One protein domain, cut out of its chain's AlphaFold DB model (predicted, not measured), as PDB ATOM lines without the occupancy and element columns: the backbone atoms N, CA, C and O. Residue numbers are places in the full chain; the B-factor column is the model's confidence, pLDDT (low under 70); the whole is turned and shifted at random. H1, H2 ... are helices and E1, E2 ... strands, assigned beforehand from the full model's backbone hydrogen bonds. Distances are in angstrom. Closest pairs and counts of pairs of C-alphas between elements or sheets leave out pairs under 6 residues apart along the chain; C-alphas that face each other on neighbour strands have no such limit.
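AT A GLANCE: This is residues 183 to 244 of the 274 residues of an uncharacterized protein of Treponema sp (UniProt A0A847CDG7). A single strongly twisted sheet of five strands curls round one helix, H1, which packs on one face of the sheet; the other face has no helix. The two edge strands, E1 and E3, both come close to H1, while E5 and E4 are the strands nearest to the mean of the C-alphas. The printed part has 62 residues with one named helix and five named strands, in the order H1 E1 E2 E3 E4 E5; across the sheet the order is E1 - E2 - E5 - E4 - E3, all antiparallel. The class is mixed, helices and strands, and the whole is compact, with a radius of gyration of the C-alphas of 10.3 A and a rounded outline of 27 by 27 by 18 A.

IN THESE COORDINATES: E4, residues 227 to 234, is the longest strand, 21.7 A from first to last C-alpha. Beside it in the sheet are E5, residues 237 to 243, 18.8 A, and E3, residues 218 to 222, 13.4 A. E2, residues 207 to 212, measures 16.1 A, and E1, residues 198 to 204, measures 17.0 A. H1, residues 183 to 193, is 15.4 A long and begins at C-alpha 183 (40.998, 41.628, -28.942). E1 begins at C-alpha 198 (29.533, 41.060, -20.318), and E5 ends at C-alpha 243 (49.166, 38.275, -20.796).

HOW THE PARTS SIT: From edge to edge of the sheet the strands' lines turn by 102 degrees and the way across it by 55 degrees. E3, E4 and E5 form a meander, each strand the antiparallel neighbour of the one before. With E2 they make a Greek key, in which E2, the first of four strands in a row, is the antiparallel neighbour of E5, the fourth. E4 and E5 are a hairpin at 154 degrees, with N 229 and O 241 2.8 A apart, within hydrogen-bond range. E3 and E4 are a hairpin at 155 degrees, with N 221 and O 228 at 2.9 A. E2 and E5 stand at 125 degrees, with N 210 and O 238 at 2.8 A. E1 and E2 are a hairpin at 161 degrees, with N 202 and O 209 at 2.9 A. E1 is apart from E3 and from E4. H1 is on the sheet, on one face, in two layers: a helix layer and a sheet layer. The closest C-alphas of H1 and E1 are those of Glu 188 and Ile 198, 6.7 A apart; those of H1 and E3 are Ala 190 and Ile 222, 6.5 A. H1 and E2 are near each other, with 7 pairs of C-alphas within 10 A. In H1 every O i to N i+4 pair is within hydrogen-bond range.

THE WHOLE: The two C-alphas farthest apart, those of Gly 195 and Gly 205, are 28.1 A from each other. The printed part has no cut, and the five links between its named elements are tight. The mean pLDDT of the printed part is 94.2, and no printed residue is under 70.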
ATOM      1  N   ASP A 183      41.111  42.643 -29.991       93.94
ATOM      2  CA  ASP A 183      40.998  41.628 -28.942       93.94
ATOM      3  C   ASP A 183      39.580  41.572 -28.333       93.94
ATOM      4  O   ASP A 183      39.251  40.611 -27.644       93.94
ATOM      5  N   TYR A 184      38.716  42.577 -28.543       95.44
ATOM      6  CA  TYR A 184      37.456  42.703 -27.790       95.44
ATOM      7  C   TYR A 184      36.487  41.554 -28.053       95.44
ATOM      8  O   TYR A 184      35.859  41.050 -27.123       95.44
ATOM      9  N   ARG A 185      36.403  41.104 -29.308       95.50
ATOM     10  CA  ARG A 185      35.562  39.965 -29.686       95.50
ATOM     11  C   ARG A 185      36.029  38.674 -29.009       95.50
ATOM     12  O   ARG A 185      35.203  37.881 -28.567       95.50
ATOM     13  N   GLU A 186      37.342  38.471 -28.925       95.94
ATOM     14  CA  GLU A 186      37.930  37.317 -28.241       95.94
ATOM     15  C   GLU A 186      37.665  37.387 -26.732       95.94
ATOM     16  O   GLU A 186      37.192  36.414 -26.149       95.94
ATOM     17  N   ILE A 187      37.881  38.556 -26.119       96.62
ATOM     18  CA  ILE A 187      37.605  38.831 -24.700       96.62
ATOM     19  C   ILE A 187      36.149  38.507 -24.348       96.62
ATOM     20  O   ILE A 187      35.896  37.813 -23.364       96.62
ATOM     21  N   GLU A 188      35.192  38.995 -25.142       96.31
ATOM     22  CA  GLU A 188      33.764  38.764 -24.916       96.31
ATOM     23  C   GLU A 188      33.406  37.281 -25.035       96.31
ATOM     24  O   GLU A 188      32.764  36.723 -24.140       96.31
ATOM     25  N   LYS A 189      33.866  36.618 -26.104       96.31
ATOM     26  CA  LYS A 189      33.615  35.191 -26.335       96.31
ATOM     27  C   LYS A 189      34.198  34.329 -25.217       96.31
ATOM     28  O   LYS A 189      33.509  33.439 -24.715       96.31
ATOM     29  N   ALA A 190      35.438  34.596 -24.815       96.06
ATOM     30  CA  ALA A 190      36.122  33.839 -23.778       96.06
ATOM     31  C   ALA A 190      35.431  34.017 -22.419       96.06
ATOM     32  O   ALA A 190      35.110  33.034 -21.757       96.06
ATOM     33  N   ALA A 191      35.098  35.255 -22.038       95.81
ATOM     34  CA  ALA A 191      34.407  35.516 -20.778       95.81
ATOM     35  C   ALA A 191      33.000  34.898 -20.739       95.81
ATOM     36  O   ALA A 191      32.611  34.310 -19.732       95.81
ATOM     37  N   THR A 192      32.259  34.969 -21.848       95.00
ATOM     38  CA  THR A 192      30.931  34.344 -21.959       95.00
ATOM     39  C   THR A 192      31.011  32.819 -21.860       95.00
ATOM     40  O   THR A 192      30.147  32.202 -21.242       95.00
ATOM     41  N   SER A 193      32.064  32.206 -22.410       94.44
ATOM     42  CA  SER A 193      32.280  30.751 -22.340       94.44
ATOM     43  C   SER A 193      32.572  30.263 -20.915       94.44
ATOM     44  O   SER A 193      32.194  29.152 -20.565       94.44
ATOM     45  N   GLU A 194      33.159  31.118 -20.072       93.94
ATOM     46  CA  GLU A 194      33.340  30.893 -18.627       93.94
ATOM     47  C   GLU A 194      32.074  31.220 -17.800       93.94
ATOM     48  O   GLU A 194      32.080  31.150 -16.572       93.94
ATOM     49  N   GLY A 195      30.969  31.598 -18.455       94.31
ATOM     50  CA  GLY A 195      29.689  31.904 -17.813       94.31
ATOM     51  C   GLY A 195      29.535  33.349 -17.326       94.31
ATOM     52  O   GLY A 195      28.562  33.657 -16.632       94.31
ATOM     53  N   PHE A 196      30.448  34.260 -17.679       94.69
ATOM     54  CA  PHE A 196      30.303  35.676 -17.341       94.69
ATOM     55  C   PHE A 196      29.388  36.405 -18.325       94.69
ATOM     56  O   PHE A 196      29.516  36.283 -19.539       94.69
ATOM     57  N   SER A 197      28.504  37.251 -17.797       92.56
ATOM     58  CA  SER A 197      27.705  38.164 -18.614       92.56
ATOM     59  C   SER A 197      28.420  39.507 -18.754       92.56
ATOM     60  O   SER A 197      28.526  40.278 -17.789       92.56
ATOM     61  N   ILE A 198      28.919  39.780 -19.961       93.75
ATOM     62  CA  ILE A 198      29.533  41.060 -20.318       93.75
ATOM     63  C   ILE A 198      28.438  42.079 -20.631       93.75
ATOM     64  O   ILE A 198      27.631  41.886 -21.532       93.75
ATOM     65  N   LYS A 199      28.419  43.196 -19.897       94.31
ATOM     66  CA  LYS A 199      27.520  44.328 -20.169       94.31
ATOM     67  C   LYS A 199      28.138  45.323 -21.146       94.31
ATOM     68  O   LYS A 199      27.425  45.958 -21.914       94.31
ATOM     69  N   LYS A 200      29.452  45.548 -21.036       95.50
ATOM     70  CA  LYS A 200      30.178  46.530 -21.848       95.50
ATOM     71  C   LYS A 200      31.678  46.257 -21.828       95.50
ATOM     72  O   LYS A 200      32.224  45.976 -20.766       95.50
ATOM     73  N   ILE A 201      32.336  46.462 -22.963       96.25
ATOM     74  CA  ILE A 201      33.790  46.621 -23.065       96.25
ATOM     75  C   ILE A 201      34.058  48.060 -23.504       96.25
ATOM     76  O   ILE A 201      33.376  48.571 -24.393       96.25
ATOM     77  N   TYR A 202      34.987  48.755 -22.855       94.56
ATOM     78  CA  TYR A 202      35.329  50.130 -23.214       94.56
ATOM     79  C   TYR A 202      36.774  50.469 -22.876       94.56
ATOM     80  O   TYR A 202      37.397  49.850 -22.019       94.56
ATOM     81  N   LYS A 203      37.298  51.487 -23.554       94.31
ATOM     82  CA  LYS A 203      38.625  52.038 -23.308       94.31
ATOM     83  C   LYS A 203      38.505  53.321 -22.487       94.31
ATOM     84  O   LYS A 203      37.630  54.137 -22.768       94.31
ATOM     85  N   ASP A 204      39.379  53.494 -21.506       91.75
ATOM     86  CA  ASP A 204      39.572  54.753 -20.783       91.75
ATOM     87  C   ASP A 204      41.078  55.055 -20.712       91.75
ATOM     88  O   ASP A 204      41.884  54.278 -20.184       91.75
ATOM     89  N   GLY A 205      41.477  56.139 -21.380       88.50
ATOM     90  CA  GLY A 205      42.871  56.427 -21.696       88.50
ATOM     91  C   GLY A 205      43.532  55.279 -22.466       88.50
ATOM     92  O   GLY A 205      43.101  54.901 -23.554       88.50
ATOM     93  N   LYS A 206      44.605  54.713 -21.904       85.81
ATOM     94  CA  LYS A 206      45.327  53.569 -22.494       85.81
ATOM     95  C   LYS A 206      44.793  52.202 -22.061       85.81
ATOM     96  O   LYS A 206      45.269  51.194 -22.576       85.81
ATOM     97  N   TYR A 207      43.862  52.156 -21.113       92.75
ATOM     98  CA  TYR A 207      43.420  50.922 -20.473       92.75
ATOM     99  C   TYR A 207      42.079  50.451 -21.031       92.75
ATOM    100  O   TYR A 207      41.244  51.258 -21.436       92.75
ATOM    101  N   VAL A 208      41.879  49.136 -21.024       96.25
ATOM    102  CA  VAL A 208      40.627  48.493 -21.428       96.25
ATOM    103  C   VAL A 208      39.919  47.983 -20.185       96.25
ATOM    104  O   VAL A 208      40.534  47.356 -19.320       96.25
ATOM    105  N   PHE A 209      38.623  48.242 -20.111       97.00
ATOM    106  CA  PHE A 209      37.758  47.853 -19.017       97.00
ATOM    107  C   PHE A 209      36.588  47.037 -19.526       97.00
ATOM    108  O   PHE A 209      36.056  47.260 -20.615       97.00
ATOM    109  N   VAL A 210      36.164  46.109 -18.684       97.19
ATOM    110  CA  VAL A 210      34.993  45.284 -18.901       97.19
ATOM    111  C   VAL A 210      34.058  45.461 -17.723       97.19
ATOM    112  O   VAL A 210      34.455  45.307 -16.568       97.19
ATOM    113  N   LYS A 211      32.805  45.785 -18.032       96.62
ATOM    114  CA  LYS A 211      31.709  45.784 -17.078       96.62
ATOM    115  C   LYS A 211      31.032  44.420 -17.124       96.62
ATOM    116  O   LYS A 211      30.415  44.090 -18.138       96.62
ATOM    117  N   MET A 212      31.145  43.635 -16.060       94.06
ATOM    118  CA  MET A 212      30.555  42.297 -15.960       94.06
ATOM    119  C   MET A 212      30.057  42.017 -14.547       94.06
ATOM    120  O   MET A 212      30.650  42.471 -13.572       94.06
ATOM    121  N   ASN A 213      28.989  41.230 -14.423       90.94
ATOM    122  CA  ASN A 213      28.542  40.776 -13.110       90.94
ATOM    123  C   ASN A 213      29.410  39.596 -12.642       90.94
ATOM    124  O   ASN A 213      29.197  38.464 -13.071       90.94
ATOM    125  N   ALA A 214      30.396  39.873 -11.794       91.44
ATOM    126  CA  ALA A 214      31.300  38.880 -11.229       91.44
ATOM    127  C   ALA A 214      31.702  39.278  -9.802       91.44
ATOM    128  O   ALA A 214      31.549  40.432  -9.397       91.44
ATOM    129  N   LYS A 215      32.225  38.324  -9.024       93.12
ATOM    130  CA  LYS A 215      32.759  38.635  -7.689       93.12
ATOM    131  C   LYS A 215      33.979  39.562  -7.834       93.12
ATOM    132  O   LYS A 215      34.727  39.421  -8.802       93.12
ATOM    133  N   PRO A 216      34.226  40.473  -6.877       92.44
ATOM    134  CA  PRO A 216      35.331  41.427  -6.951       92.44
ATOM    135  C   PRO A 216      36.677  40.745  -6.657       92.44
ATOM    136  O   PRO A 216      37.255  40.879  -5.582       92.44
ATOM    137  N   MET A 217      37.168  39.961  -7.614       93.44
ATOM    138  CA  MET A 217      38.454  39.267  -7.557       93.44
ATOM    139  C   MET A 217      39.186  39.357  -8.900       93.44
ATOM    140  O   MET A 217      38.721  40.002  -9.837       93.44
ATOM    141  N   THR A 218      40.369  38.749  -8.987       95.00
ATOM    142  CA  THR A 218      41.102  38.662 -10.254       95.00
ATOM    143  C   THR A 218      40.778  37.356 -10.962       95.00
ATOM    144  O   THR A 218      40.926  36.289 -10.373       95.00
ATOM    145  N   TYR A 219      40.410  37.443 -12.237       95.94
ATOM    146  CA  TYR A 219      40.183  36.285 -13.100       95.94
ATOM    147  C   TYR A 219      41.270  36.193 -14.170       95.94
ATOM    148  O   TYR A 219      41.753  37.214 -14.664       95.94
ATOM    149  N   LYS A 220      41.649  34.968 -14.539       95.75
ATOM    150  CA  LYS A 220      42.448  34.689 -15.735       95.75
ATOM    151  C   LYS A 220      41.592  33.850 -16.665       95.75
ATOM    152  O   LYS A 220      41.206  32.751 -16.290       95.75
ATOM    153  N   ILE A 221      41.291  34.394 -17.833       95.62
ATOM    154  CA  ILE A 221      40.401  33.784 -18.815       95.62
ATOM    155  C   ILE A 221      41.220  33.519 -20.070       95.62
ATOM    156  O   ILE A 221      41.913  34.410 -20.568       95.62
ATOM    157  N   ILE A 222      41.181  32.279 -20.542       94.62
ATOM    158  CA  ILE A 222      41.932  31.837 -21.714       94.62
ATOM    159  C   ILE A 222      41.043  32.054 -22.938       94.62
ATOM    160  O   ILE A 222      39.960  31.484 -23.036       94.62
ATOM    161  N   GLY A 223      41.487  32.926 -23.838       92.44
ATOM    162  CA  GLY A 223      40.921  33.093 -25.170       92.44
ATOM    163  C   GLY A 223      41.580  32.162 -26.184       92.44
ATOM    164  O   GLY A 223      42.424  31.332 -25.849       92.44
ATOM    165  N   GLU A 224      41.182  32.303 -27.444       91.88
ATOM    166  CA  GLU A 224      41.701  31.486 -28.546       91.88
ATOM    167  C   GLU A 224      43.183  31.761 -28.830       91.88
ATOM    168  O   GLU A 224      43.950  30.832 -29.075       91.88
ATOM    169  N   SER A 225      43.587  33.030 -28.781       91.25
ATOM    170  CA  SER A 225      44.944  33.472 -29.110       91.25
ATOM    171  C   SER A 225      45.726  33.884 -27.865       91.25
ATOM    172  O   SER A 225      46.951  33.731 -27.803       91.25
ATOM    173  N   HIS A 226      45.038  34.428 -26.860       93.31
ATOM    174  CA  HIS A 226      45.686  35.029 -25.705       93.31
ATOM    175  C   HIS A 226      45.026  34.641 -24.389       93.31
ATOM    176  O   HIS A 226      43.839  34.350 -24.306       93.31
ATOM    177  N   THR A 227      45.797  34.721 -23.306       94.25
ATOM    178  CA  THR A 227      45.225  34.729 -21.956       94.25
ATOM    179  C   THR A 227      45.005  36.168 -21.501       94.25
ATOM    180  O   THR A 227      45.905  37.001 -21.601       94.25
ATOM    181  N   TYR A 228      43.837  36.455 -20.937       95.94
ATOM    182  CA  TYR A 228      43.465  37.771 -20.427       95.94
ATOM    183  C   TYR A 228      43.318  37.736 -18.907       95.94
ATOM    184  O   TYR A 228      42.691  36.841 -18.343       95.94
ATOM    185  N   GLN A 229      43.888  38.727 -18.229       96.38
ATOM    186  CA  GLN A 229      43.685  38.958 -16.805       96.38
ATOM    187  C   GLN A 229      42.657  40.071 -16.604       96.38
ATOM    188  O   GLN A 229      42.826  41.168 -17.128       96.38
ATOM    189  N   PHE A 230      41.639  39.799 -15.796       96.88
ATOM    190  CA  PHE A 230      40.597  40.738 -15.399       96.88
ATOM    191  C   PHE A 230      40.818  41.086 -13.932       96.88
ATOM    192  O   PHE A 230      40.511  40.285 -13.051       96.88
ATOM    193  N   LYS A 231      41.396  42.256 -13.657       95.88
ATOM    194  CA  LYS A 231      41.615  42.753 -12.292       95.88
ATOM    195  C   LYS A 231      40.423  43.619 -11.899       95.88
ATOM    196  O   LYS A 231      40.161  44.611 -12.575       95.88
ATOM    197  N   ASN A 232      39.701  43.254 -10.841       95.88
ATOM    198  CA  ASN A 232      38.634  44.105 -10.317       95.88
ATOM    199  C   ASN A 232      39.208  45.462  -9.886       95.88
ATOM    200  O   ASN A 232      40.212  45.507  -9.177       95.88
ATOM    201  N   GLU A 233      38.584  46.544 -10.340       92.94
ATOM    202  CA  GLU A 233      38.944  47.913  -9.946       92.94
ATOM    203  C   GLU A 233      37.852  48.512  -9.059       92.94
ATOM    204  O   GLU A 233      38.146  49.183  -8.072       92.94
ATOM    205  N   LYS A 234      36.582  48.252  -9.394       89.81
ATOM    206  CA  LYS A 234      35.434  48.699  -8.606       89.81
ATOM    207  C   LYS A 234      34.194  47.890  -8.955       89.81
ATOM    208  O   LYS A 234      33.781  47.915 -10.107       89.81
ATOM    209  N   GLU A 235      33.563  47.264  -7.962       88.62
ATOM    210  CA  GLU A 235      32.273  46.566  -8.108       88.62
ATOM    211  C   GLU A 235      32.234  45.649  -9.345       88.62
ATOM    212  O   GLU A 235      32.909  44.623  -9.356       88.62
ATOM    213  N   ASP A 236      31.483  46.026 -10.386       93.94
ATOM    214  CA  ASP A 236      31.292  45.271 -11.623       93.94
ATOM    215  C   ASP A 236      32.245  45.689 -12.763       93.94
ATOM    216  O   ASP A 236      32.061  45.274 -13.906       93.94
ATOM    217  N   ILE A 237      33.276  46.489 -12.465       96.44
ATOM    218  CA  ILE A 237      34.270  47.011 -13.412       96.44
ATOM    219  C   ILE A 237      35.624  46.330 -13.203       96.44
ATOM    220  O   ILE A 237      36.232  46.385 -12.128       96.44
ATOM    221  N   PHE A 238      36.134  45.748 -14.285       97.44
ATOM    222  CA  PHE A 238      37.391  45.015 -14.318       97.44
ATOM    223  C   PHE A 238      38.318  45.612 -15.366       97.44
ATOM    224  O   PHE A 238      37.941  45.742 -16.529       97.44
ATOM    225  N   LYS A 239      39.554  45.933 -14.981       97.12
ATOM    226  CA  LYS A 239      40.609  46.262 -15.939       97.12
ATOM    227  C   LYS A 239      41.109  44.983 -16.591       97.12
ATOM    228  O   LYS A 239      41.490  44.041 -15.894       97.12
ATOM    229  N   VAL A 240      41.150  44.972 -17.917       96.75
ATOM    230  CA  VAL A 240      41.612  43.832 -18.706       96.75
ATOM    231  C   VAL A 240      43.032  44.063 -19.183       96.75
ATOM    232  O   VAL A 240      43.393  45.141 -19.653       96.75
ATOM    233  N   THR A 241      43.866  43.040 -19.051       95.69
ATOM    234  CA  THR A 241      45.249  43.052 -19.522       95.69
ATOM    235  C   THR A 241      45.543  41.750 -20.256       95.69
ATOM    236  O   THR A 241      45.207  40.673 -19.769       95.69
ATOM    237  N   ARG A 242      46.157  41.834 -21.434       94.56
ATOM    238  CA  ARG A 242      46.557  40.677 -22.238       94.56
ATOM    239  C   ARG A 242      47.900  40.155 -21.737       94.56
ATOM    240  O   ARG A 242      48.889  40.889 -21.739       94.56
ATOM    241  N   LEU A 243      47.943  38.910 -21.279       92.00
ATOM    242  CA  LEU A 243      49.166  38.275 -20.796       92.00
ATOM    243  C   LEU A 243      50.026  37.819 -21.978       92.00
ATOM    244  O   LEU A 243      49.502  37.387 -23.003       92.00
ATOM    245  N   SER A 244      51.348  37.917 -21.837       86.25
ATOM    246  CA  SER A 244      52.260  37.414 -22.862       86.25
ATOM    247  C   SER A 244      52.349  35.888 -22.830       86.25
ATOM    248  O   SER A 244      52.393  35.273 -21.759       86.25
TER     249      SER A 244